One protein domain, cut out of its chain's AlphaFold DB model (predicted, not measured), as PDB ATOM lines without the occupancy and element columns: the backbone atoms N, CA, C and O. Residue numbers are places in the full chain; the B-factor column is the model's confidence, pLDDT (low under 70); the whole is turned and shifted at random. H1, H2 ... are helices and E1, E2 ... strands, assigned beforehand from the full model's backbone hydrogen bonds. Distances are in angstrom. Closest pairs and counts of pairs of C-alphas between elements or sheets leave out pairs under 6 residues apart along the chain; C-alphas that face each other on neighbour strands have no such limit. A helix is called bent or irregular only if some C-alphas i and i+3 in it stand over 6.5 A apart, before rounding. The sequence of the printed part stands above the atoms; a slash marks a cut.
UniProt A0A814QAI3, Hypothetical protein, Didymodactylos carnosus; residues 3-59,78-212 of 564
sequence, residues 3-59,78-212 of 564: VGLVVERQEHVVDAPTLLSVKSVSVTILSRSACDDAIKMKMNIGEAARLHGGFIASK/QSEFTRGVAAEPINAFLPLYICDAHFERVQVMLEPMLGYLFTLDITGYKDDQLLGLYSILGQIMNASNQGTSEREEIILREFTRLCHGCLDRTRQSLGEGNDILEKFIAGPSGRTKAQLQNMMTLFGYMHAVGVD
ATOM      1  N   VAL A   3     242.525 172.841 244.940       93.44
ATOM      2  CA  VAL A   3     241.115 172.518 245.126       93.44
ATOM      3  C   VAL A   3     240.786 171.159 244.514       93.44
ATOM      4  O   VAL A   3     241.292 170.798 243.447       93.44
ATOM      5  N   GLY A   4     239.943 170.392 245.207       92.69
ATOM      6  CA  GLY A   4     239.365 169.164 244.673       92.69
ATOM      7  C   GLY A   4     238.176 169.448 243.758       92.69
ATOM      8  O   GLY A   4     237.354 170.317 244.042       92.69
ATOM      9  N   LEU A   5     238.056 168.695 242.672       92.69
ATOM     10  CA  LEU A   5     236.953 168.793 241.722       92.69
ATOM     11  C   LEU A   5     236.291 167.429 241.528       92.69
ATOM     12  O   LEU A   5     236.947 166.384 241.617       92.69
ATOM     13  N   VAL A   6     235.004 167.463 241.190       91.75
ATOM     14  CA  VAL A   6     234.315 166.341 240.550       91.75
ATOM     15  C   VAL A   6     234.146 166.681 239.087       91.75
ATOM     16  O   VAL A   6     233.397 167.594 238.740       91.75
ATOM     17  N   VAL A   7     234.834 165.944 238.226       91.56
ATOM     18  CA  VAL A   7     234.782 166.137 236.780       91.56
ATOM     19  C   VAL A   7     234.239 164.904 236.073       91.56
ATOM     20  O   VAL A   7     234.434 163.767 236.504       91.56
ATOM     21  N   GLU A   8     233.566 165.150 234.959       90.25
ATOM     22  CA  GLU A   8     233.129 164.151 233.997       90.25
ATOM     23  C   GLU A   8     233.888 164.388 232.686       90.25
ATOM     24  O   GLU A   8     233.854 165.489 232.127       90.25
ATOM     25  N   ARG A   9     234.593 163.354 232.210       88.12
ATOM     26  CA  ARG A   9     235.388 163.400 230.977       88.12
ATOM     27  C   ARG A   9     234.659 162.639 229.884       88.12
ATOM     28  O   ARG A   9     234.445 161.435 229.999       88.12
ATOM     29  N   GLN A  10     234.284 163.341 228.827       87.25
ATOM     30  CA  GLN A  10     233.848 162.704 227.588       87.25
ATOM     31  C   GLN A  10     235.089 162.362 226.759       87.25
ATOM     32  O   GLN A  10     236.105 163.038 226.887       87.25
ATOM     33  N   GLU A  11     235.038 161.322 225.927       85.25
ATOM     34  CA  GLU A  11     236.211 160.866 225.151       85.25
ATOM     35  C   GLU A  11     236.866 161.988 224.331       85.25
ATOM     36  O   GLU A  11     238.085 162.119 224.302       85.25
ATOM     37  N   HIS A  12     236.058 162.871 223.748       88.81
ATOM     38  CA  HIS A  12     236.554 163.991 222.953       88.81
ATOM     39  C   HIS A  12     237.256 165.084 223.771       88.81
ATOM     40  O   HIS A  12     237.841 165.977 223.176       88.81
ATOM     41  N   VAL A  13     237.228 165.052 225.109       90.12
ATOM     42  CA  VAL A  13     237.935 166.038 225.951       90.12
ATOM     43  C   VAL A  13     239.448 166.014 225.702       90.12
ATOM     44  O   VAL A  13     240.105 167.035 225.886       90.12
ATOM     45  N   VAL A  14     239.989 164.888 225.224       90.12
ATOM     46  CA  VAL A  14     241.399 164.757 224.818       90.12
ATOM     47  C   VAL A  14     241.753 165.683 223.647       90.12
ATOM     48  O   VAL A  14     242.844 166.249 223.624       90.12
ATOM     49  N   ASP A  15     240.826 165.858 222.702       90.62
ATOM     50  CA  ASP A  15     240.984 166.728 221.527       90.62
ATOM     51  C   ASP A  15     240.365 168.120 221.737       90.62
ATOM     52  O   ASP A  15     240.609 169.051 220.975       90.62
ATOM     53  N   ALA A  16     239.517 168.251 222.755       92.75
ATOM     54  CA  ALA A  16     238.722 169.430 223.047       92.75
ATOM     55  C   ALA A  16     238.660 169.690 224.568       92.75
ATOM     56  O   ALA A  16     237.603 169.509 225.189       92.75
ATOM     57  N   PRO A  17     239.755 170.167 225.194       94.25
ATOM     58  CA  PRO A  17     239.851 170.317 226.654       94.25
ATOM     59  C   PRO A  17     238.761 171.211 227.263       94.25
ATOM     60  O   PRO A  17     238.326 171.023 228.400       94.25
ATOM     61  N   THR A  18     238.249 172.168 226.484       95.06
ATOM     62  CA  THR A  18     237.179 173.088 226.904       95.06
ATOM     63  C   THR A  18     235.825 172.414 227.166       95.06
ATOM     64  O   THR A  18     234.948 173.030 227.784       95.06
ATOM     65  N   LEU A  19     235.646 171.161 226.731       93.25
ATOM     66  CA  LEU A  19     234.426 170.369 226.913       93.25
ATOM     67  C   LEU A  19     234.406 169.558 228.221       93.25
ATOM     68  O   LEU A  19     233.419 168.878 228.499       93.25
ATOM     69  N   LEU A  20     235.451 169.653 229.053       94.19
ATOM     70  CA  LEU A  20     235.453 169.051 230.388       94.19
ATOM     71  C   LEU A  20     234.273 169.579 231.222       94.19
ATOM     72  O   LEU A  20     234.107 170.790 231.371       94.19
ATOM     73  N   SER A  21     233.479 168.677 231.807       92.62
ATOM     74  CA  SER A  21     232.345 169.051 232.659       92.62
ATOM     75  C   SER A  21     232.729 168.965 234.132       92.62
ATOM     76  O   SER A  21     233.062 167.894 234.632       92.62
ATOM     77  N   VAL A  22     232.633 170.082 234.847       92.50
ATOM     78  CA  VAL A  22     232.785 170.164 236.302       92.50
ATOM     79  C   VAL A  22     231.403 170.005 236.933       92.50
ATOM     80  O   VAL A  22     230.509 170.816 236.704       92.50
ATOM     81  N   LYS A  23     231.202 168.940 237.712       90.31
ATOM     82  CA  LYS A  23     229.938 168.667 238.417       90.31
ATOM     83  C   LYS A  23     229.846 169.394 239.743       90.31
ATOM     84  O   LYS A  23     228.773 169.865 240.106       90.31
ATOM     85  N   SER A  24     230.959 169.466 240.460       89.12
ATOM     86  CA  SER A  24     231.054 170.192 241.717       89.12
ATOM     87  C   SER A  24     232.497 170.581 242.012       89.12
ATOM     88  O   SER A  24     233.454 169.990 241.501       89.12
ATOM     89  N   VAL A  25     232.624 171.602 242.850       90.69
ATOM     90  CA  VAL A  25     233.887 172.133 243.356       90.69
ATOM     91  C   VAL A  25     233.906 171.848 244.847       90.69
ATOM     92  O   VAL A  25     232.971 172.211 245.558       90.69
ATOM     93  N   SER A  26     234.938 171.161 245.321       90.62
ATOM     94  CA  SER A  26     235.103 170.905 246.747       90.62
ATOM     95  C   SER A  26     235.565 172.179 247.451       90.62
ATOM     96  O   SER A  26     236.454 172.874 246.969       90.62
ATOM     97  N   VAL A  27     235.026 172.451 248.639       89.44
ATOM     98  CA  VAL A  27     235.556 173.503 249.531       89.44
ATOM     99  C   VAL A  27     236.790 173.036 250.316       89.44
ATOM    100  O   VAL A  27     237.334 173.775 251.139       89.44
ATOM    101  N   THR A  28     237.225 171.793 250.092       89.75
ATOM    102  CA  THR A  28     238.385 171.186 250.737       89.75
ATOM    103  C   THR A  28     239.654 171.566 249.991       89.75
ATOM    104  O   THR A  28     239.822 171.255 248.810       89.75
ATOM    105  N   ILE A  29     240.577 172.204 250.708       90.88
ATOM    106  CA  ILE A  29     241.897 172.532 250.180       90.88
ATOM    107  C   ILE A  29     242.829 171.352 250.441       90.88
ATOM    108  O   ILE A  29     242.990 170.911 251.578       90.88
ATOM    109  N   LEU A  30     243.462 170.858 249.382       91.81
ATOM    110  CA  LEU A  30     244.350 169.703 249.430       91.81
ATOM    111  C   LEU A  30     245.781 170.103 249.060       91.81
ATOM    112  O   LEU A  30     246.026 170.997 248.240       91.81
ATOM    113  N   SER A  31     246.760 169.420 249.653       91.56
ATOM    114  CA  SER A  31     248.108 169.406 249.094       91.56
ATOM    115  C   SER A  31     248.158 168.409 247.936       91.56
ATOM    116  O   SER A  31     247.400 167.438 247.887       91.56
ATOM    117  N   ARG A  32     249.083 168.627 247.000       88.62
ATOM    118  CA  ARG A  32     249.319 167.665 245.921       88.62
ATOM    119  C   ARG A  32     249.745 166.304 246.477       88.62
ATOM    120  O   ARG A  32     249.211 165.296 246.044       88.62
ATOM    121  N   SER A  33     250.649 166.288 247.460       90.00
ATOM    122  CA  SER A  33     251.122 165.044 248.078       90.00
ATOM    123  C   SER A  33     249.974 164.224 248.669       90.00
ATOM    124  O   SER A  33     249.920 163.024 248.448       90.00
ATOM    125  N   ALA A  34     249.002 164.876 249.316       89.75
ATOM    126  CA  ALA A  34     247.816 164.196 249.829       89.75
ATOM    127  C   ALA A  34     246.964 163.577 248.708       89.75
ATOM    128  O   ALA A  34     246.410 162.495 248.888       89.75
ATOM    129  N   CYS A  35     246.871 164.235 247.546       87.94
ATOM    130  CA  CYS A  35     246.185 163.674 246.383       87.94
ATOM    131  C   CYS A  35     246.949 162.475 245.811       87.94
ATOM    132  O   CYS A  35     246.344 161.436 245.574       87.94
ATOM    133  N   ASP A  36     248.267 162.594 245.645       87.62
ATOM    134  CA  ASP A  36     249.117 161.520 245.124       87.62
ATOM    135  C   ASP A  36     249.071 160.283 246.040       87.62
ATOM    136  O   ASP A  36     248.955 159.156 245.559       87.62
ATOM    137  N   ASP A  37     249.096 160.482 247.360       89.56
ATOM    138  CA  ASP A  37     248.993 159.401 248.345       89.56
ATOM    139  C   ASP A  37     247.603 158.750 248.332       89.56
ATOM    140  O   ASP A  37     247.498 157.521 248.355       89.56
ATOM    141  N   ALA A  38     246.533 159.545 248.209       87.56
ATOM    142  CA  ALA A  38     245.173 159.028 248.070       87.56
ATOM    143  C   ALA A  38     244.992 158.215 246.775       87.56
ATOM    144  O   ALA A  38     244.387 157.140 246.796       87.56
ATOM    145  N   ILE A  39     245.562 158.689 245.661       86.50
ATOM    146  CA  ILE A  39     245.558 157.979 244.378       86.50
ATOM    147  C   ILE A  39     246.311 156.652 244.509       86.50
ATOM    148  O   ILE A  39     245.745 155.608 244.192       86.50
ATOM    149  N   LYS A  40     247.540 156.657 245.043       87.12
ATOM    150  CA  LYS A  40     248.333 155.432 245.265       87.12
ATOM    151  C   LYS A  40     247.593 154.426 246.141       87.12
ATOM    152  O   LYS A  40     247.519 153.247 245.802       87.12
ATOM    153  N   MET A  41     247.017 154.885 247.252       85.44
ATOM    154  CA  MET A  41     246.267 154.025 248.163       85.44
ATOM    155  C   MET A  41     245.062 153.395 247.463       85.44
ATOM    156  O   MET A  41     244.866 152.186 247.562       85.44
ATOM    157  N   LYS A  42     244.258 154.181 246.736       82.62
ATOM    158  CA  LYS A  42     243.071 153.646 246.061       82.62
ATOM    159  C   LYS A  42     243.408 152.771 244.849       82.62
ATOM    160  O   LYS A  42     242.668 151.819 244.611       82.62
ATOM    161  N   MET A  43     244.515 153.018 244.142       80.81
ATOM    162  CA  MET A  43     245.000 152.125 243.077       80.81
ATOM    163  C   MET A  43     245.346 150.730 243.617       80.81
ATOM    164  O   MET A  43     245.118 149.740 242.932       80.81
ATOM    165  N   ASN A  44     245.817 150.636 244.863       80.94
ATOM    166  CA  ASN A  44     246.085 149.349 245.513       80.94
ATOM    167  C   ASN A  44     244.809 148.599 245.945       80.94
ATOM    168  O   ASN A  44     244.878 147.415 246.261       80.94
ATOM    169  N   ILE A  45     243.654 149.277 245.998       77.31
ATOM    170  CA  ILE A  45     242.397 148.737 246.546       77.31
ATOM    171  C   ILE A  45     241.366 148.442 245.440       77.31
ATOM    172  O   ILE A  45     240.484 147.603 245.630       77.31
ATOM    173  N   GLY A  46     241.440 149.104 244.281       70.50
ATOM    174  CA  GLY A  46     240.470 148.914 243.202       70.50
ATOM    175  C   GLY A  46     240.956 149.338 241.816       70.50
ATOM    176  O   GLY A  46     242.052 149.855 241.643       70.50
ATOM    177  N   GLU A  47     240.107 149.116 240.810       71.88
ATOM    178  CA  GLU A  47     240.386 149.455 239.409       71.88
ATOM    179  C   GLU A  47     240.548 150.969 239.194       71.88
ATOM    180  O   GLU A  47     239.746 151.767 239.691       71.88
ATOM    181  N   ALA A  48     241.518 151.366 238.365       70.75
ATOM    182  CA  ALA A  48     241.819 152.769 238.054       70.75
ATOM    183  C   ALA A  48     240.602 153.568 237.537       70.75
ATOM    184  O   ALA A  48     240.448 154.754 237.843       70.75
ATOM    185  N   ALA A  49     239.678 152.918 236.820       68.19
ATOM    186  CA  ALA A  49     238.444 153.541 236.335       68.19
ATOM    187  C   ALA A  49     237.532 154.035 237.478       68.19
ATOM    188  O   ALA A  49     236.911 155.092 237.363       68.19
ATOM    189  N   ARG A  50     237.504 153.333 238.621       72.25
ATOM    190  CA  ARG A  50     236.725 153.727 239.813       72.25
ATOM    191  C   ARG A  50     237.317 154.936 240.543       72.25
ATOM    192  O   ARG A  50     236.642 155.548 241.368       72.25
ATOM    193  N   LEU A  51     238.567 155.271 240.242       75.12
ATOM    194  CA  LEU A  51     239.353 156.291 240.925       75.12
ATOM    195  C   LEU A  51     239.212 157.657 240.240       75.12
ATOM    196  O   LEU A  51     238.967 158.662 240.902       75.12
ATOM    197  N   HIS A  52     239.286 157.674 238.907       74.31
ATOM    198  CA  HIS A  52     239.244 158.908 238.111       74.31
ATOM    199  C   HIS A  52     237.940 159.110 237.340       74.31
ATOM    200  O   HIS A  52     237.674 160.223 236.896       74.31
ATOM    201  N   GLY A  53     237.143 158.055 237.157       72.75
ATOM    202  CA  GLY A  53     235.909 158.074 236.364       72.75
ATOM    203  C   GLY A  53     236.087 157.663 234.911       72.75
ATOM    204  O   GLY A  53     235.088 157.429 234.242       72.75
ATOM    205  N   GLY A  54     237.334 157.532 234.445       80.81
ATOM    206  CA  GLY A  54     237.639 157.189 233.058       80.81
ATOM    207  C   GLY A  54     237.091 158.215 232.063       80.81
ATOM    208  O   GLY A  54     236.851 159.374 232.417       80.81
ATOM    209  N   PHE A  55     236.895 157.757 230.828       78.81
ATOM    210  CA  PHE A  55     236.157 158.472 229.795       78.81
ATOM    211  C   PHE A  55     234.777 157.846 229.620       78.81
ATOM    212  O   PHE A  55     234.627 156.624 229.651       78.81
ATOM    213  N   ILE A  56     233.768 158.690 229.436       78.19
ATOM    214  CA  ILE A  56     232.401 158.268 229.153       78.19
ATOM    215  C   ILE A  56     232.159 158.430 227.654       78.19
ATOM    216  O   ILE A  56     232.413 159.502 227.094       78.19
ATOM    217  N   ALA A  57     231.644 157.373 227.022       65.88
ATOM    218  CA  ALA A  57     231.260 157.398 225.617       65.88
ATOM    219  C   ALA A  57     230.274 158.550 225.354       65.88
ATOM    220  O   ALA A  57     229.299 158.744 226.092       65.88
ATOM    221  N   SER A  58     230.529 159.325 224.299       54.88
ATOM    222  CA  SER A  58     229.660 160.439 223.917       54.88
ATOM    223  C   SER A  58     228.251 159.921 223.610       54.88
ATOM    224  O   SER A  58     228.074 159.038 222.777       54.88
ATOM    225  N   LYS A  59     227.214 160.480 224.248       54.03
ATOM    226  CA  LYS A  59     225.804 160.066 224.062       54.03
ATOM    227  C   LYS A  59     225.210 160.438 222.692       54.03
ATOM    228  O   LYS A  59     223.995 160.401 222.521       54.03
ATOM    229  N   GLN A  78     229.837 157.440 242.279       69.19
ATOM    230  CA  GLN A  78     230.697 158.406 241.596       69.19
ATOM    231  C   GLN A  78     232.163 158.019 241.813       69.19
ATOM    232  O   GLN A  78     232.530 157.541 242.887       69.19
ATOM    233  N   SER A  79     232.977 158.187 240.774       80.31
ATOM    234  CA  SER A  79     234.415 157.969 240.875       80.31
ATOM    235  C   SER A  79     235.041 158.972 241.832       80.31
ATOM    236  O   SER A  79     234.632 160.131 241.890       80.31
ATOM    237  N   GLU A  80     236.022 158.519 242.600       87.00
ATOM    238  CA  GLU A  80     236.714 159.357 243.574       87.00
ATOM    239  C   GLU A  80     238.035 158.720 243.988       87.00
ATOM    240  O   GLU A  80     238.087 157.531 244.317       87.00
ATOM    241  N   PHE A  81     239.088 159.524 244.086       87.06
ATOM    242  CA  PHE A  81     240.325 159.122 244.753       87.06
ATOM    243  C   PHE A  81     240.319 159.485 246.235       87.06
ATOM    244  O   PHE A  81     240.922 158.786 247.040       87.06
ATOM    245  N   THR A  82     239.574 160.520 246.618       90.12
ATOM    246  CA  THR A  82     239.379 160.911 248.016       90.12
ATOM    247  C   THR A  82     238.017 161.573 248.206       90.12
ATOM    248  O   THR A  82     237.281 161.778 247.239       90.12
ATOM    249  N   ARG A  83     237.676 161.890 249.454       89.56
ATOM    250  CA  ARG A  83     236.500 162.683 249.805       89.56
ATOM    251  C   ARG A  83     236.916 163.959 250.514       89.56
ATOM    252  O   ARG A  83     237.886 163.959 251.271       89.56
ATOM    253  N   GLY A  84     236.182 165.030 250.253       88.56
ATOM    254  CA  GLY A  84     236.338 166.284 250.970       88.56
ATOM    255  C   GLY A  84     235.740 166.236 252.376       88.56
ATOM    256  O   GLY A  84     235.182 165.229 252.819       88.56
ATOM    257  N   VAL A  85     235.863 167.353 253.090       86.31
ATOM    258  CA  VAL A  85     235.396 167.527 254.473       86.31
ATOM    259  C   VAL A  85     233.881 167.344 254.591       86.31
ATOM    260  O   VAL A  85     233.417 166.836 255.609       86.31
ATOM    261  N   ALA A  86     233.108 167.698 253.563       84.19
ATOM    262  CA  ALA A  86     231.660 167.489 253.525       84.19
ATOM    263  C   ALA A  86     231.281 166.111 252.944       84.19
ATOM    264  O   ALA A  86     230.134 165.891 252.552       84.19
ATOM    265  N   ALA A  87     232.236 165.175 252.897       85.06
ATOM    266  CA  ALA A  87     232.118 163.856 252.285       85.06
ATOM    267  C   ALA A  87     231.790 163.883 250.780       85.06
ATOM    268  O   ALA A  87     231.365 162.862 250.226       85.06
ATOM    269  N   GLU A  88     232.017 165.011 250.108       87.00
ATOM    270  CA  GLU A  88     231.886 165.139 248.665       87.00
ATOM    271  C   GLU A  88     232.984 164.331 247.951       87.00
ATOM    272  O   GLU A  88     234.127 164.318 248.414       87.00
ATOM    273  N   PRO A  89     232.674 163.632 246.846       90.62
ATOM    274  CA  PRO A  89     233.688 162.920 246.082       90.62
ATOM    275  C   PRO A  89     234.682 163.904 245.465       90.62
ATOM    276  O   PRO A  89     234.334 165.040 245.155       90.62
ATOM    277  N   ILE A  90     235.924 163.467 245.277       91.69
ATOM    278  CA  ILE A  90     236.961 164.224 244.573       91.69
ATOM    279  C   ILE A  90     237.675 163.259 243.624       91.69
ATOM    280  O   ILE A  90     238.237 162.249 244.059       91.69
ATOM    281  N   ASN A  91     237.644 163.562 242.325       91.62
ATOM    282  CA  ASN A  91     238.266 162.748 241.270       91.62
ATOM    283  C   ASN A  91     239.224 163.540 240.360       91.62
ATOM    284  O   ASN A  91     239.855 162.967 239.466       91.62
ATOM    285  N   ALA A  92     239.362 164.841 240.607       92.94
ATOM    286  CA  ALA A  92     240.341 165.718 239.987       92.94
ATOM    287  C   ALA A  92     240.873 166.740 241.001       92.94
ATOM    288  O   ALA A  92     240.250 167.011 242.027       92.94
ATOM    289  N   PHE A  93     242.042 167.299 240.704       93.88
ATOM    290  CA  PHE A  93     242.716 168.300 241.523       93.88
ATOM    291  C   PHE A  93     243.278 169.393 240.620       93.88
ATOM    292  O   PHE A  93     243.874 169.085 239.588       93.88
ATOM    293  N   LEU A  94     243.132 170.651 241.033       95.50
ATOM    294  CA  LEU A  94     243.806 171.783 240.405       95.50
ATOM    295  C   LEU A  94     244.493 172.659 241.450       95.50
ATOM    296  O   LEU A  94     243.958 172.838 242.547       95.50
ATOM    297  N   PRO A  95     245.669 173.229 241.140       96.31
ATOM    298  CA  PRO A  95     246.325 174.167 242.034       96.31
ATOM    299  C   PRO A  95     245.491 175.448 242.189       96.31
ATOM    300  O   PRO A  95     244.673 175.787 241.342       96.31
ATOM    301  N   LEU A  96     245.717 176.165 243.287       96.50
ATOM    302  CA  LEU A  96     245.232 177.533 243.490       96.50
ATOM    303  C   LEU A  96     246.437 178.468 243.541       96.50
ATOM    304  O   LEU A  96     247.521 178.031 243.925       96.50
ATOM    305  N   TYR A  97     246.269 179.741 243.199       96.88
ATOM    306  CA  TYR A  97     247.300 180.730 243.490       96.88
ATOM    307  C   TYR A  97     247.290 181.028 244.999       96.88
ATOM    308  O   TYR A  97     246.243 181.318 245.560       96.88
ATOM    309  N   ILE A  98     248.441 180.965 245.674       94.50
ATOM    310  CA  ILE A  98     248.553 181.319 247.105       94.50
ATOM    311  C   ILE A  98     249.477 182.529 247.289       94.50
ATOM    312  O   ILE A  98     249.120 183.506 247.943       94.50
ATOM    313  N   CYS A  99     250.666 182.466 246.694       95.31
ATOM    314  CA  CYS A  99     251.669 183.530 246.649       95.31
ATOM    315  C   CYS A  99     252.607 183.303 245.455       95.31
ATOM    316  O   CYS A  99     252.610 182.207 244.889       95.31
ATOM    317  N   ASP A 100     253.445 184.284 245.110       95.88
ATOM    318  CA  ASP A 100     254.347 184.207 243.948       95.88
ATOM    319  C   ASP A 100     255.285 182.993 244.005       95.88
ATOM    320  O   ASP A 100     255.326 182.189 243.079       95.88
ATOM    321  N   ALA A 101     255.926 182.753 245.153       95.81
ATOM    322  CA  ALA A 101     256.811 181.597 245.347       95.81
ATOM    323  C   ALA A 101     256.084 180.234 245.286       95.81
ATOM    324  O   ALA A 101     256.708 179.176 245.132       95.81
ATOM    325  N   HIS A 102     254.764 180.210 245.491       94.62
ATOM    326  CA  HIS A 102     253.951 179.015 245.249       94.62
ATOM    327  C   HIS A 102     253.571 178.913 243.771       94.62
ATOM    328  O   HIS A 102     253.644 177.818 243.218       94.62
ATOM    329  N   PHE A 103     253.238 180.033 243.132       95.69
ATOM    330  CA  PHE A 103     252.872 180.096 241.725       95.69
ATOM    331  C   PHE A 103     254.014 179.676 240.793       95.69
ATOM    332  O   PHE A 103     253.777 178.846 239.922       95.69
ATOM    333  N   GLU A 104     255.256 180.104 241.037       95.25
ATOM    334  CA  GLU A 104     256.435 179.649 240.274       95.25
ATOM    335  C   GLU A 104     256.559 178.115 240.272       95.25
ATOM    336  O   GLU A 104     256.801 177.479 239.247       95.25
ATOM    337  N   ARG A 105     256.307 177.484 241.426       93.62
ATOM    338  CA  ARG A 105     256.292 176.017 241.545       93.62
ATOM    339  C   ARG A 105     255.095 175.388 240.842       93.62
ATOM    340  O   ARG A 105     255.209 174.283 240.316       93.62
ATOM    341  N   VAL A 106     253.942 176.057 240.858       94.50
ATOM    342  CA  VAL A 106     252.754 175.609 240.127       94.50
ATOM    343  C   VAL A 106     252.998 175.658 238.626       94.50
ATOM    344  O   VAL A 106     252.653 174.687 237.969       94.50
ATOM    345  N   GLN A 107     253.631 176.705 238.092       93.38
ATOM    346  CA  GLN A 107     253.910 176.838 236.659       93.38
ATOM    347  C   GLN A 107     254.699 175.645 236.110       93.38
ATOM    348  O   GLN A 107     254.327 175.099 235.075       93.38
ATOM    349  N   VAL A 108     255.716 175.179 236.842       92.31
ATOM    350  CA  VAL A 108     256.502 173.987 236.470       92.31
ATOM    351  C   VAL A 108     255.653 172.712 236.479       92.31
ATOM    352  O   VAL A 108     255.860 171.808 235.677       92.31
ATOM    353  N   MET A 109     254.687 172.620 237.394       92.75
ATOM    354  CA  MET A 109     253.866 171.422 237.574       92.75
ATOM    355  C   MET A 109     252.537 171.454 236.816       92.75
ATOM    356  O   MET A 109     251.815 170.457 236.832       92.75
ATOM    357  N   LEU A 110     252.196 172.577 236.188       94.94
ATOM    358  CA  LEU A 110     250.884 172.784 235.592       94.94
ATOM    359  C   LEU A 110     250.675 171.860 234.394       94.94
ATOM    360  O   LEU A 110     249.643 171.207 234.313       94.94
ATOM    361  N   GLU A 111     251.673 171.737 233.520       95.38
ATOM    362  CA  GLU A 111     251.612 170.883 232.329       95.38
ATOM    363  C   GLU A 111     251.254 169.429 232.660       95.38
ATOM    364  O   GLU A 111     250.212 168.964 232.195       95.38
ATOM    365  N   PRO A 112     252.002 168.706 233.522       94.75
ATOM    366  CA  PRO A 112     251.651 167.325 233.835       94.75
ATOM    367  C   PRO A 112     250.322 167.199 234.588       94.75
ATOM    368  O   PRO A 112     249.649 166.176 234.472       94.75
ATOM    369  N   MET A 113     249.906 168.225 235.341       94.25
ATOM    370  CA  MET A 113     248.582 168.243 235.973       94.25
ATOM    371  C   MET A 113     247.458 168.356 234.943       94.25
ATOM    372  O   MET A 113     246.459 167.650 235.066       94.25
ATOM    373  N   LEU A 114     247.609 169.217 233.937       95.94
ATOM    374  CA  LEU A 114     246.626 169.373 232.866       95.94
ATOM    375  C   LEU A 114     246.609 168.155 231.945       95.94
ATOM    376  O   LEU A 114     245.527 167.635 231.676       95.94
ATOM    377  N   GLY A 115     247.782 167.631 231.574       95.38
ATOM    378  CA  GLY A 115     247.895 166.378 230.828       95.38
ATOM    379  C   GLY A 115     247.098 165.278 231.519       95.38
ATOM    380  O   GLY A 115     246.199 164.682 230.923       95.38
ATOM    381  N   TYR A 116     247.307 165.103 232.823       92.88
ATOM    382  CA  TYR A 116     246.558 164.124 233.597       92.88
ATOM    383  C   TYR A 116     245.062 164.441 233.713       92.88
ATOM    384  O   TYR A 116     244.222 163.545 233.616       92.88
ATOM    385  N   LEU A 117     244.698 165.710 233.902       93.81
ATOM    386  CA  LEU A 117     243.303 166.124 234.018       93.81
ATOM    387  C   LEU A 117     242.502 165.804 232.752       93.81
ATOM    388  O   LEU A 117     241.370 165.339 232.880       93.81
ATOM    389  N   PHE A 118     243.062 166.034 231.563       94.69
ATOM    390  CA  PHE A 118     242.339 165.875 230.298       94.69
ATOM    391  C   PHE A 118     242.543 164.506 229.642       94.69
ATOM    392  O   PHE A 118     241.619 164.011 229.003       94.69
ATOM    393  N   THR A 119     243.705 163.872 229.828       93.25
ATOM    394  CA  THR A 119     244.074 162.621 229.133       93.25
ATOM    395  C   THR A 119     244.232 161.412 230.055       93.25
ATOM    396  O   THR A 119     244.348 160.292 229.569       93.25
ATOM    397  N   LEU A 120     244.208 161.618 231.379       89.94
ATOM    398  CA  LEU A 120     244.597 160.623 232.391       89.94
ATOM    399  C   LEU A 120     246.065 160.165 232.279       89.94
ATOM    400  O   LEU A 120     246.457 159.200 232.934       89.94
ATOM    401  N   ASP A 121     246.888 160.898 231.521       90.81
ATOM    402  CA  ASP A 121     248.326 160.693 231.360       90.81
ATOM    403  C   ASP A 121     249.082 161.993 231.676       90.81
ATOM    404  O   ASP A 121     248.852 163.036 231.067       90.81
ATOM    405  N   ILE A 122     250.019 161.938 232.626       90.88
ATOM    406  CA  ILE A 122     250.855 163.088 233.014       90.88
ATOM    407  C   ILE A 122     251.747 163.594 231.871       90.88
ATOM    408  O   ILE A 122     252.226 164.720 231.928       90.88
ATOM    409  N   THR A 123     251.996 162.770 230.854       94.38
ATOM    410  CA  THR A 123     252.777 163.133 229.665       94.38
ATOM    411  C   THR A 123     251.900 163.603 228.505       94.38
ATOM    412  O   THR A 123     252.411 164.162 227.540       94.38
ATOM    413  N   GLY A 124     250.577 163.452 228.614       95.00
ATOM    414  CA  GLY A 124     249.602 163.817 227.583       95.00
ATOM    415  C   GLY A 124     249.275 165.311 227.516       95.00
ATOM    416  O   GLY A 124     248.164 165.674 227.124       95.00
ATOM    417  N   TYR A 125     250.190 166.184 227.942       96.44
ATOM    418  CA  TYR A 125     249.972 167.628 227.903       96.44
ATOM    419  C   TYR A 125     250.049 168.179 226.473       96.44
ATOM    420  O   TYR A 125     250.901 167.783 225.678       96.44
ATOM    421  N   LYS A 126     249.164 169.130 226.174       95.94
ATOM    422  CA  LYS A 126     249.163 169.945 224.954       95.94
ATOM    423  C   LYS A 126     248.803 171.382 225.324       95.94
ATOM    424  O   LYS A 126     248.027 171.593 226.253       95.94
ATOM    425  N   ASP A 127     249.333 172.369 224.604       94.81
ATOM    426  CA  ASP A 127     249.154 173.774 224.994       94.81
ATOM    427  C   ASP A 127     247.700 174.272 224.941       94.81
ATOM    428  O   ASP A 127     247.306 175.119 225.742       94.81
ATOM    429  N   ASP A 128     246.861 173.688 224.086       92.75
ATOM    430  CA  ASP A 128     245.425 173.976 224.026       92.75
ATOM    431  C   ASP A 128     244.671 173.578 225.310       92.75
ATOM    432  O   ASP A 128     243.597 174.113 225.595       92.75
ATOM    433  N   GLN A 129     245.246 172.712 226.150       96.00
ATOM    434  CA  GLN A 129     244.687 172.354 227.455       96.00
ATOM    435  C   GLN A 129     244.667 173.524 228.443       96.00
ATOM    436  O   GLN A 129     243.840 173.521 229.362       96.00
ATOM    437  N   LEU A 130     245.487 174.561 228.238       96.25
ATOM    438  CA  LEU A 130     245.394 175.809 229.003       96.25
ATOM    439  C   LEU A 130     244.018 176.463 228.842       96.25
ATOM    440  O   LEU A 130     243.493 177.030 229.798       96.25
ATOM    441  N   LEU A 131     243.370 176.309 227.679       96.56
ATOM    442  CA  LEU A 131     242.003 176.793 227.459       96.56
ATOM    443  C   LEU A 131     240.988 176.114 228.382       96.56
ATOM    444  O   LEU A 131     239.999 176.721 228.798       96.56
ATOM    445  N   GLY A 132     241.251 174.860 228.749       96.56
ATOM    446  CA  GLY A 132     240.429 174.118 229.692       96.56
ATOM    447  C   GLY A 132     240.382 174.759 231.083       96.56
ATOM    448  O   GLY A 132     239.335 174.701 231.724       96.56
ATOM    449  N   LEU A 133     241.443 175.451 231.527       97.56
ATOM    450  CA  LEU A 133     241.442 176.184 232.803       97.56
ATOM    451  C   LEU A 133     240.368 177.272 232.834       97.56
ATOM    452  O   LEU A 133     239.627 177.378 233.810       97.56
ATOM    453  N   TYR A 134     240.229 178.034 231.748       98.06
ATOM    454  CA  TYR A 134     239.212 179.081 231.656       98.06
ATOM    455  C   TYR A 134     237.800 178.493 231.564       98.06
ATOM    456  O   TYR A 134     236.873 179.034 232.160       98.06
ATOM    457  N   SER A 135     237.624 177.344 230.898       97.31
ATOM    458  CA  SER A 135     236.342 176.620 230.921       97.31
ATOM    459  C   SER A 135     235.958 176.185 232.338       97.31
ATOM    460  O   SER A 135     234.807 176.339 232.751       97.31
ATOM    461  N   ILE A 136     236.925 175.681 233.109       97.38
ATOM    462  CA  ILE A 136     236.730 175.303 234.511       97.38
ATOM    463  C   ILE A 136     236.406 176.538 235.351       97.38
ATOM    464  O   ILE A 136     235.442 176.502 236.108       97.38
ATOM    465  N   LEU A 137     237.129 177.648 235.174       97.44
ATOM    466  CA  LEU A 137     236.859 178.904 235.876       97.44
ATOM    467  C   LEU A 137     235.425 179.389 235.622       97.44
ATOM    468  O   LEU A 137     234.699 179.657 236.577       97.44
ATOM    469  N   GLY A 138     234.972 179.411 234.363       96.69
ATOM    470  CA  GLY A 138     233.593 179.772 234.024       96.69
ATOM    471  C   GLY A 138     232.552 178.840 234.661       96.69
ATOM    472  O   GLY A 138     231.504 179.292 235.124       96.69
ATOM    473  N   GLN A 139     232.853 177.542 234.766       95.88
ATOM    474  CA  GLN A 139     231.994 176.581 235.464       95.88
ATOM    475  C   GLN A 139     231.982 176.791 236.986       95.88
ATOM    476  O   GLN A 139     230.911 176.700 237.584       95.88
ATOM    477  N   ILE A 140     233.113 177.139 237.612       94.69
ATOM    478  CA  ILE A 140     233.190 177.497 239.041       94.69
ATOM    479  C   ILE A 140     232.372 178.767 239.314       94.69
ATOM    480  O   ILE A 140     231.575 178.793 240.255       94.69
ATOM    481  N   MET A 141     232.509 179.800 238.477       94.19
ATOM    482  CA  MET A 141     231.715 181.034 238.568       94.19
ATOM    483  C   MET A 141     230.215 180.754 238.484       94.19
ATOM    484  O   MET A 141     229.415 181.409 239.146       94.19
ATOM    485  N   ASN A 142     229.833 179.790 237.649       93.38
ATOM    486  CA  ASN A 142     228.442 179.421 237.485       93.38
ATOM    487  C   ASN A 142     227.912 178.535 238.626       93.38
ATOM    488  O   ASN A 142     226.746 178.644 238.997       93.38
ATOM    489  N   ALA A 143     228.747 177.661 239.184       89.25
ATOM    490  CA  ALA A 143     228.377 176.811 240.312       89.25
ATOM    491  C   ALA A 143     228.265 177.604 241.628       89.25
ATOM    492  O   ALA A 143     227.403 177.303 242.449       89.25
ATOM    493  N   SER A 144     229.106 178.625 241.812       84.44
ATOM    494  CA  SER A 144     229.117 179.478 243.004       84.44
ATOM    495  C   SER A 144     228.102 180.619 242.886       84.44
ATOM    496  O   SER A 144     228.234 181.522 242.053       84.44
ATOM    497  N   ASN A 145     227.094 180.629 243.758       79.56
ATOM    498  CA  ASN A 145     226.209 181.784 243.882       79.56
ATOM    499  C   ASN A 145     226.978 182.937 244.542       79.56
ATOM    500  O   ASN A 145     227.694 182.743 245.523       79.56
ATOM    501  N   GLN A 146     226.831 184.150 244.011       74.19
ATOM    502  CA  GLN A 146     227.520 185.313 244.563       74.19
ATOM    503  C   GLN A 146     227.080 185.558 246.012       74.19
ATOM    504  O   GLN A 146     225.892 185.725 246.286       74.19
ATOM    505  N   GLY A 147     228.044 185.565 246.934       70.50
ATOM    506  CA  GLY A 147     227.809 185.884 248.345       70.50
ATOM    507  C   GLY A 147     227.204 184.765 249.202       70.50
ATOM    508  O   GLY A 147     226.822 185.034 250.338       70.50
ATOM    509  N   THR A 148     227.116 183.519 248.715       78.44
ATOM    510  CA  THR A 148     226.587 182.402 249.529       78.44
ATOM    511  C   THR A 148     227.628 181.711 250.402       78.44
ATOM    512  O   THR A 148     227.280 181.208 251.468       78.44
ATOM    513  N   SER A 149     228.892 181.659 249.976       86.75
ATOM    514  CA  SER A 149     229.963 180.969 250.703       86.75
ATOM    515  C   SER A 149     231.283 181.716 250.564       86.75
ATOM    516  O   SER A 149     231.859 181.790 249.481       86.75
ATOM    517  N   GLU A 150     231.800 182.228 251.681       89.25
ATOM    518  CA  GLU A 150     233.096 182.916 251.723       89.25
ATOM    519  C   GLU A 150     234.234 182.024 251.204       89.25
ATOM    520  O   GLU A 150     235.116 182.483 250.481       89.25
ATOM    521  N   ARG A 151     234.194 180.720 251.512       88.88
ATOM    522  CA  ARG A 151     235.215 179.769 251.049       88.88
ATOM    523  C   ARG A 151     235.178 179.564 249.538       88.88
ATOM    524  O   ARG A 151     236.239 179.469 248.928       88.88
ATOM    525  N   GLU A 152     233.990 179.494 248.943       90.06
ATOM    526  CA  GLU A 152     233.850 179.375 247.486       90.06
ATOM    527  C   GLU A 152     234.359 180.634 246.783       90.06
ATOM    528  O   GLU A 152     235.061 180.517 245.783       90.06
ATOM    529  N   GLU A 153     234.088 181.820 247.335       91.75
ATOM    530  CA  GLU A 153     234.613 183.084 246.802       91.75
ATOM    531  C   GLU A 153     236.143 183.167 246.922       91.75
ATOM    532  O   GLU A 153     236.807 183.615 245.990       91.75
ATOM    533  N   ILE A 154     236.733 182.687 248.027       93.62
ATOM    534  CA  ILE A 154     238.196 182.591 248.162       93.62
ATOM    535  C   ILE A 154     238.768 181.651 247.094       93.62
ATOM    536  O   ILE A 154     239.722 182.017 246.412       93.62
ATOM    537  N   ILE A 155     238.183 180.462 246.915       94.31
ATOM    538  CA  ILE A 155     238.615 179.502 245.887       94.31
ATOM    539  C   ILE A 155     238.509 180.127 244.497       94.31
ATOM    540  O   ILE A 155     239.465 180.056 243.728       94.31
ATOM    541  N   LEU A 156     237.379 180.762 244.181       94.75
ATOM    542  CA  LEU A 156     237.161 181.434 242.905       94.75
ATOM    543  C   LEU A 156     238.206 182.532 242.678       94.75
ATOM    544  O   LEU A 156     238.817 182.575 241.611       94.75
ATOM    545  N   ARG A 157     238.466 183.379 243.677       95.88
ATOM    546  CA  ARG A 157     239.460 184.458 243.596       95.88
ATOM    547  C   ARG A 157     240.869 183.919 243.373       95.88
ATOM    548  O   ARG A 157     241.562 184.368 242.461       95.88
ATOM    549  N   GLU A 158     241.298 182.945 244.168       97.06
ATOM    550  CA  GLU A 158     242.640 182.369 244.045       97.06
ATOM    551  C   GLU A 158     242.806 181.546 242.753       97.06
ATOM    552  O   GLU A 158     243.887 181.524 242.161       97.06
ATOM    553  N   PHE A 159     241.745 180.907 242.251       97.38
ATOM    554  CA  PHE A 159     241.774 180.241 240.944       97.38
ATOM    555  C   PHE A 159     241.768 181.245 239.782       97.38
ATOM    556  O   PHE A 159     242.441 181.033 238.774       97.38
ATOM    557  N   THR A 160     241.084 182.382 239.935       97.56
ATOM    558  CA  THR A 160     241.122 183.487 238.963       97.56
ATOM    559  C   THR A 160     242.529 184.060 238.850       97.56
ATOM    560  O   THR A 160     243.028 184.217 237.741       97.56
ATOM    561  N   ARG A 161     243.221 184.282 239.976       97.81
ATOM    562  CA  ARG A 161     244.627 184.728 239.990       97.81
ATOM    563  C   ARG A 161     245.567 183.728 239.319       97.81
ATOM    564  O   ARG A 161     246.476 184.141 238.605       97.81
ATOM    565  N   LEU A 162     245.326 182.426 239.499       97.62
ATOM    566  CA  LEU A 162     246.062 181.386 238.777       97.62
ATOM    567  C   LEU A 162     245.855 181.516 237.260       97.62
ATOM    568  O   LEU A 162     246.833 181.534 236.515       97.62
ATOM    569  N   CYS A 163     244.599 181.613 236.812       97.88
ATOM    570  CA  CYS A 163     244.269 181.753 235.393       97.88
ATOM    571  C   CYS A 163     244.856 183.044 234.809       97.88
ATOM    572  O   CYS A 163     245.437 183.011 233.730       97.88
ATOM    573  N   HIS A 164     244.784 184.153 235.551       97.50
ATOM    574  CA  HIS A 164     245.389 185.432 235.180       97.50
ATOM    575  C   HIS A 164     246.902 185.299 234.962       97.50
ATOM    576  O   HIS A 164     247.415 185.688 233.917       97.50
ATOM    577  N   GLY A 165     247.615 184.655 235.893       96.62
ATOM    578  CA  GLY A 165     249.050 184.391 235.751       96.62
ATOM    579  C   GLY A 165     249.416 183.467 234.579       96.62
ATOM    580  O   GLY A 165     250.585 183.386 234.205       96.62
ATOM    581  N   CYS A 166     248.443 182.764 233.987       96.50
ATOM    582  CA  CYS A 166     248.626 181.901 232.817       96.50
ATOM    583  C   CYS A 166     248.235 182.577 231.488       96.50
ATOM    584  O   CYS A 166     248.353 181.937 230.436       96.50
ATOM    585  N   LEU A 167     247.776 183.835 231.501       95.69
ATOM    586  CA  LEU A 167     247.282 184.532 230.307       95.69
ATOM    587  C   LEU A 167     248.344 184.653 229.218       95.69
ATOM    588  O   LEU A 167     248.063 184.310 228.074       95.69
ATOM    589  N   ASP A 168     249.563 185.072 229.557       94.19
ATOM    590  CA  ASP A 168     250.624 185.274 228.561       94.19
ATOM    591  C   ASP A 168     250.977 183.973 227.845       94.19
ATOM    592  O   ASP A 168     251.053 183.928 226.618       94.19
ATOM    593  N   ARG A 169     251.083 182.879 228.602       94.62
ATOM    594  CA  ARG A 169     251.313 181.544 228.048       94.62
ATOM    595  C   ARG A 169     250.139 181.078 227.184       94.62
ATOM    596  O   ARG A 169     250.340 180.488 226.128       94.62
ATOM    597  N   THR A 170     248.911 181.377 227.606       95.38
ATOM    598  CA  THR A 170     247.707 181.065 226.824       95.38
ATOM    599  C   THR A 170     247.713 181.834 225.500       95.38
ATOM    600  O   THR A 170     247.516 181.242 224.445       95.38
ATOM    601  N   ARG A 171     248.007 183.136 225.520       94.38
ATOM    602  CA  ARG A 171     248.104 183.963 224.309       94.38
ATOM    603  C   ARG A 171     249.205 183.474 223.372       94.38
ATOM    604  O   ARG A 171     248.967 183.366 222.174       94.38
ATOM    605  N   GLN A 172     250.363 183.095 223.910       94.00
ATOM    606  CA  GLN A 172     251.437 182.472 223.131       94.00
ATOM    607  C   GLN A 172     250.975 181.169 222.463       94.00
ATOM    608  O   GLN A 172     251.233 180.982 221.278       94.00
ATOM    609  N   SER A 173     250.240 180.308 223.181       92.50
ATOM    610  CA  SER A 173     249.702 179.060 222.616       92.50
ATOM    611  C   SER A 173     248.672 179.279 221.506       92.50
ATOM    612  O   SER A 173     248.602 178.501 220.557       92.50
ATOM    613  N   LEU A 174     247.883 180.351 221.606       91.19
ATOM    614  CA  LEU A 174     246.915 180.727 220.582       91.19
ATOM    615  C   LEU A 174     247.606 181.330 219.351       91.19
ATOM    616  O   LEU A 174     247.093 181.184 218.243       91.19
ATOM    617  N   GLY A 175     248.762 181.973 219.525       90.81
ATOM    618  CA  GLY A 175     249.495 182.699 218.489       90.81
ATOM    619  C   GLY A 175     249.077 184.171 218.375       90.81
ATOM    620  O   GLY A 175     248.062 184.602 218.925       90.81
ATOM    621  N   GLU A 176     249.869 184.963 217.650       85.12
ATOM    622  CA  GLU A 176     249.596 186.393 217.447       85.12
ATOM    623  C   GLU A 176     248.249 186.625 216.738       85.12
ATOM    624  O   GLU A 176     247.906 185.936 215.777       85.12
ATOM    625  N   GLY A 177     247.467 187.596 217.227       82.44
ATOM    626  CA  GLY A 177     246.144 187.935 216.680       82.44
ATOM    627  C   GLY A 177     245.043 186.905 216.966       82.44
ATOM    628  O   GLY A 177     243.949 186.998 216.409       82.44
ATOM    629  N   ASN A 178     245.314 185.912 217.820       86.56
ATOM    630  CA  ASN A 178     244.370 184.847 218.147       86.56
ATOM    631  C   ASN A 178     243.764 184.955 219.551       86.56
ATOM    632  O   ASN A 178     243.259 183.955 220.062       86.56
ATOM    633  N   ASP A 179     243.757 186.151 220.150       93.69
ATOM    634  CA  ASP A 179     243.063 186.385 221.416       93.69
ATOM    635  C   ASP A 179     241.568 186.041 221.288       93.69
ATOM    636  O   ASP A 179     240.888 186.410 220.324       93.69
ATOM    637  N   ILE A 180     241.063 185.275 222.258       94.19
ATOM    638  CA  ILE A 180     239.704 184.723 222.237       94.19
ATOM    639  C   ILE A 180     238.670 185.845 222.253       94.19
ATOM    640  O   ILE A 180     237.684 185.781 221.518       94.19
ATOM    641  N   LEU A 181     238.882 186.860 223.094       95.19
ATOM    642  CA  LEU A 181     237.939 187.952 223.278       95.19
ATOM    643  C   LEU A 181     237.936 188.860 222.047       95.19
ATOM    644  O   LEU A 181     236.864 189.180 221.531       95.19
ATOM    645  N   GLU A 182     239.118 189.198 221.530       94.19
ATOM    646  CA  GLU A 182     239.251 189.996 220.306       94.19
ATOM    647  C   GLU A 182     238.580 189.308 219.116       94.19
ATOM    648  O   GLU A 182     237.762 189.923 218.432       94.19
ATOM    649  N   LYS A 183     238.836 188.010 218.904       94.00
ATOM    650  CA  LYS A 183     238.184 187.230 217.842       94.00
ATOM    651  C   LYS A 183     236.672 187.163 218.008       94.00
ATOM    652  O   LYS A 183     235.946 187.281 217.021       94.00
ATOM    653  N   PHE A 184     236.196 186.948 219.233       95.81
ATOM    654  CA  PHE A 184     234.769 186.848 219.522       95.81
ATOM    655  C   PHE A 184     234.036 188.162 219.206       95.81
ATOM    656  O   PHE A 184     232.947 188.147 218.623       95.81
ATOM    657  N   ILE A 185     234.649 189.297 219.550       93.88
ATOM    658  CA  ILE A 185     234.109 190.636 219.283       93.88
ATOM    659  C   ILE A 185     234.224 190.994 217.799       93.88
ATOM    660  O   ILE A 185     233.259 191.515 217.241       93.88
ATOM    661  N   ALA A 186     235.351 190.672 217.153       92.75
ATOM    662  CA  ALA A 186     235.645 191.033 215.763       92.75
ATOM    663  C   ALA A 186     234.560 190.583 214.777       92.75
ATOM    664  O   ALA A 186     234.325 191.246 213.766       92.75
ATOM    665  N   GLY A 187     233.876 189.477 215.069       90.38
ATOM    666  CA  GLY A 187     232.652 189.137 214.369       90.38
ATOM    667  C   GLY A 187     232.237 187.676 214.498       90.38
ATOM    668  O   GLY A 187     232.860 186.890 215.216       90.38
ATOM    669  N   PRO A 188     231.196 187.279 213.750       89.75
ATOM    670  CA  PRO A 188     230.607 185.943 213.814       89.75
ATOM    671  C   PRO A 188     231.586 184.788 213.569       89.75
ATOM    672  O   PRO A 188     231.414 183.702 214.121       89.75
ATOM    673  N   SER A 189     232.650 185.015 212.792       89.75
ATOM    674  CA  SER A 189     233.687 184.011 212.529       89.75
ATOM    675  C   SER A 189     234.390 183.522 213.792       89.75
ATOM    676  O   SER A 189     234.653 182.324 213.913       89.75
ATOM    677  N   GLY A 190     234.642 184.416 214.752       91.12
ATOM    678  CA  GLY A 190     235.260 184.072 216.033       91.12
ATOM    679  C   GLY A 190     234.301 183.438 217.043       91.12
ATOM    680  O   GLY A 190     234.748 182.927 218.065       91.12
ATOM    681  N   ARG A 191     232.991 183.435 216.764       92.75
ATOM    682  CA  ARG A 191     231.947 182.916 217.669       92.75
ATOM    683  C   ARG A 191     231.594 181.448 217.390       92.75
ATOM    684  O   ARG A 191     230.983 180.784 218.227       92.75
ATOM    685  N   THR A 192     231.996 180.918 216.231       89.75
ATOM    686  CA  THR A 192     231.689 179.543 215.798       89.75
ATOM    687  C   THR A 192     232.219 178.482 216.771       89.75
ATOM    688  O   THR A 192     233.227 178.679 217.451       89.75
ATOM    689  N   LYS A 193     231.589 177.295 216.799       89.00
ATOM    690  CA  LYS A 193     232.062 176.170 217.634       89.00
ATOM    691  C   LYS A 193     233.468 175.691 217.259       89.00
ATOM    692  O   LYS A 193     234.113 175.074 218.095       89.00
ATOM    693  N   ALA A 194     233.933 175.963 216.038       87.56
ATOM    694  CA  ALA A 194     235.292 175.633 215.618       87.56
ATOM    695  C   ALA A 194     236.346 176.492 216.337       87.56
ATOM    696  O   ALA A 194     237.419 175.992 216.647       87.56
ATOM    697  N   GLN A 195     236.034 177.761 216.619       89.94
ATOM    698  CA  GLN A 195     236.934 178.675 217.333       89.94
ATOM    699  C   GLN A 195     236.718 178.623 218.850       89.94
ATOM    700  O   GLN A 195     237.675 178.639 219.616       89.94
ATOM    701  N   LEU A 196     235.460 178.533 219.294       93.31
ATOM    702  CA  LEU A 196     235.091 178.532 220.708       93.31
ATOM    703  C   LEU A 196     234.025 177.467 220.972       93.31
ATOM    704  O   LEU A 196     232.826 177.715 220.862       93.31
ATOM    705  N   GLN A 197     234.425 176.263 221.365       92.31
ATOM    706  CA  GLN A 197     233.484 175.148 221.542       92.31
ATOM    707  C   GLN A 197     232.519 175.340 222.723       92.31
ATOM    708  O   GLN A 197     231.353 174.945 222.639       92.31
ATOM    709  N   ASN A 198     232.961 176.013 223.791       93.06
ATOM    710  CA  ASN A 198     232.201 176.206 225.030       93.06
ATOM    711  C   ASN A 198     232.198 177.682 225.471       93.06
ATOM    712  O   ASN A 198     233.258 178.290 225.600       93.06
ATOM    713  N   MET A 199     231.012 178.242 225.740       96.00
ATOM    714  CA  MET A 199     230.857 179.626 226.214       96.00
ATOM    715  C   MET A 199     231.430 179.839 227.619       96.00
ATOM    716  O   MET A 199     231.866 180.942 227.929       96.00
ATOM    717  N   MET A 200     231.502 178.791 228.448       96.62
ATOM    718  CA  MET A 200     232.138 178.888 229.767       96.62
ATOM    719  C   MET A 200     233.615 179.269 229.668       96.62
ATOM    720  O   MET A 200     234.107 180.000 230.521       96.62
ATOM    721  N   THR A 201     234.299 178.843 228.603       97.38
ATOM    722  CA  THR A 201     235.687 179.234 228.331       97.38
ATOM    723  C   THR A 201     235.808 180.737 228.136       97.38
ATOM    724  O   THR A 201     236.683 181.350 228.733       97.38
ATOM    725  N   LEU A 202     234.905 181.340 227.352       97.69
ATOM    726  CA  LEU A 202     234.883 182.788 227.147       97.69
ATOM    727  C   LEU A 202     234.621 183.518 228.464       97.69
ATOM    728  O   LEU A 202     235.340 184.453 228.787       97.69
ATOM    729  N   PHE A 203     233.638 183.071 229.246       97.56
ATOM    730  CA  PHE A 203     233.301 183.715 230.516       97.56
ATOM    731  C   PHE A 203     234.443 183.650 231.535       97.56
ATOM    732  O   PHE A 203     234.767 184.663 232.151       97.56
ATOM    733  N   GLY A 204     235.090 182.491 231.679       97.62
ATOM    734  CA  GLY A 204     236.265 182.370 232.536       97.62
ATOM    735  C   GLY A 204     237.450 183.183 232.015       97.62
ATOM    736  O   GLY A 204     238.137 183.819 232.806       97.62
ATOM    737  N   TYR A 205     237.663 183.230 230.696       97.75
ATOM    738  CA  TYR A 205     238.721 184.042 230.090       97.75
ATOM    739  C   TYR A 205     238.496 185.536 230.343       97.75
ATOM    740  O   TYR A 205     239.394 186.212 230.833       97.75
ATOM    741  N   MET A 206     237.278 186.036 230.115       97.56
ATOM    742  CA  MET A 206     236.886 187.416 230.424       97.56
ATOM    743  C   MET A 206     237.124 187.761 231.897       97.56
ATOM    744  O   MET A 206     237.674 188.817 232.203       97.56
ATOM    745  N   HIS A 207     236.753 186.859 232.809       96.50
ATOM    746  CA  HIS A 207     236.961 187.077 234.236       96.50
ATOM    747  C   HIS A 207     238.449 187.102 234.609       96.50
ATOM    748  O   HIS A 207     238.877 187.976 235.356       96.50
ATOM    749  N   ALA A 208     239.254 186.195 234.046       97.19
ATOM    750  CA  ALA A 208     240.698 186.156 234.272       97.19
ATOM    751  C   ALA A 208     241.422 187.390 233.710       97.19
ATOM    752  O   ALA A 208     242.372 187.868 234.323       97.19
ATOM    753  N   VAL A 209     240.974 187.923 232.569       96.31
ATOM    754  CA  VAL A 209     241.508 189.164 231.978       96.31
ATOM    755  C   VAL A 209     241.149 190.402 232.812       96.31
ATOM    756  O   VAL A 209     241.838 191.412 232.711       96.31
ATOM    757  N   GLY A 210     240.129 190.322 233.671       95.19
ATOM    758  CA  GLY A 210     239.656 191.458 234.467       95.19
ATOM    759  C   GLY A 210     238.664 192.336 233.706       95.19
ATOM    760  O   GLY A 210     238.705 193.557 233.807       95.19
ATOM    761  N   VAL A 211     237.787 191.732 232.896       93.88
ATOM    762  CA  VAL A 211     236.678 192.465 232.272       93.88
ATOM    763  C   VAL A 211     235.643 192.801 233.350       93.88
ATOM    764  O   VAL A 211     234.786 191.979 233.674       93.88
ATOM    765  N   ASP A 212     235.738 194.012 233.900       79.44
ATOM    766  CA  ASP A 212     234.860 194.492 234.978       79.44
ATOM    767  C   ASP A 212     233.460 194.883 234.479       79.44
ATOM    768  O   ASP A 212     232.463 194.703 235.178       79.44
TER     769      ASP A 212
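AT A GLANCE: This is residues 3 to 59 and 78 to 212 of the 564 residues of the protein "Hypothetical protein" of Didymodactylos carnosus (UniProt A0A814QAI3). A small, three-stranded sheet has the helical hairpin H5 and H6 packed across one face, and H10 crosses H5 beyond it. H8 and H9 lie at one far end of the whole, H2 and H3 towards the other, while the bent helix H4 passes by the edge strand E3. The 192 printed residues hold ten named helices and three named strands, in the order E1 H1 E2 H2 H3 E3 H4 H5 H6 H7 H8 H9 H10; the sheet order is E2 E1 E3, antiparallel, and the class is mostly helix. The whole is compact, with a radius of gyration of the C-alphas of 16.3 A and spans of 52 by 37 by 31 A.

IN THESE COORDINATES: E1, residues 3 to 8, begins at C-alpha 3 (241.115, 172.518, 245.126) and is 16.1 A long. E2, residues 21 to 30, is 20.6 A long and bends by 83 degrees at residue 27; E3 is residues 92 to 95. H5, residues 127 to 143, is 26.0 A long, and H6, residues 150 to 165, is 22.6 A. H4, residues 100 to 119, was assigned as one helix by its hydrogen bonds but is bent, with C-alphas 108 and 111 7.1 A apart; its arms are H4a, residues 100 to 108, and H4b, residues 111 to 119. H1 is residues 11 to 14, H2 32 to 43 with 16.4 A, H3 48 to 52, H7 167 to 174, H8 180 to 186 and H9 188 to 191. H10, residues 199 to 209, is 15.4 A long and ends at C-alpha 209 (241.508, 189.164, 231.978).

HOW THE PARTS SIT: In the sheet, N 23 and O 6 of E2 and E1 are 2.8 A apart, and N 5 and O 92 of E1 and E3 2.8 A, both within hydrogen-bond range. H5 and H6 are on the same face, two layers, at heights over the sheet of 8.3 A and 9.8 A, and run across the strands. This hairpin touches at a shallow tilt of 23 degrees, opposite ways, with residues 156 to 163 of H6 alone; the closest C-alphas are Leu 133 and Cys 163, 6.8 A. H5 is the hub, touching four helices. It touches H10 about perpendicular at 86 degrees, with C-alphas Ser 135 and Thr 201 3.7 A apart. With residues 127 to 131 alone it touches H7, closest C-alphas Asp 127 and Ser 173, 5.8 A. With residues 129 to 130 alone it touches H4b, closest C-alphas Leu 114 and Gln 129, 6.5 A. H4b touches H1, closest C-alphas Val 14 and Thr 119, 5.5 A. H8 touches H10, closest C-alphas Leu 181 and Leu 202, 7.1 A, and touches H9 only at the corner by their link. H2 only grazes the sheet with residues 32 to 36, and only just touches H3, with 3 pairs of C-alphas within 8 A, the closest Lys 42 and Leu 51, 6.9 A. H2, H3, H4b, H6, H7, H8 and H10 have each O i to N i+4 pair within hydrogen-bond range, H4a has 3 of 5 and H5 9 of 13, and H1 and H9 are too short for such a pair.

THE WHOLE: The C-alphas farthest apart, Ile 45 and Ala 186, are 52.7 A apart. Residues 60 to 77 are cut out, with C-alphas 59 and 78 18.3 A apart across the cut; of the links printed whole, none is long. Residues 78 to 91 hold no named element, but 82 to 83 pair antiparallel with 89 to 90. Mean pLDDT of the printed part is 90.3; residues 49, 57 to 59 and 78 are under 70.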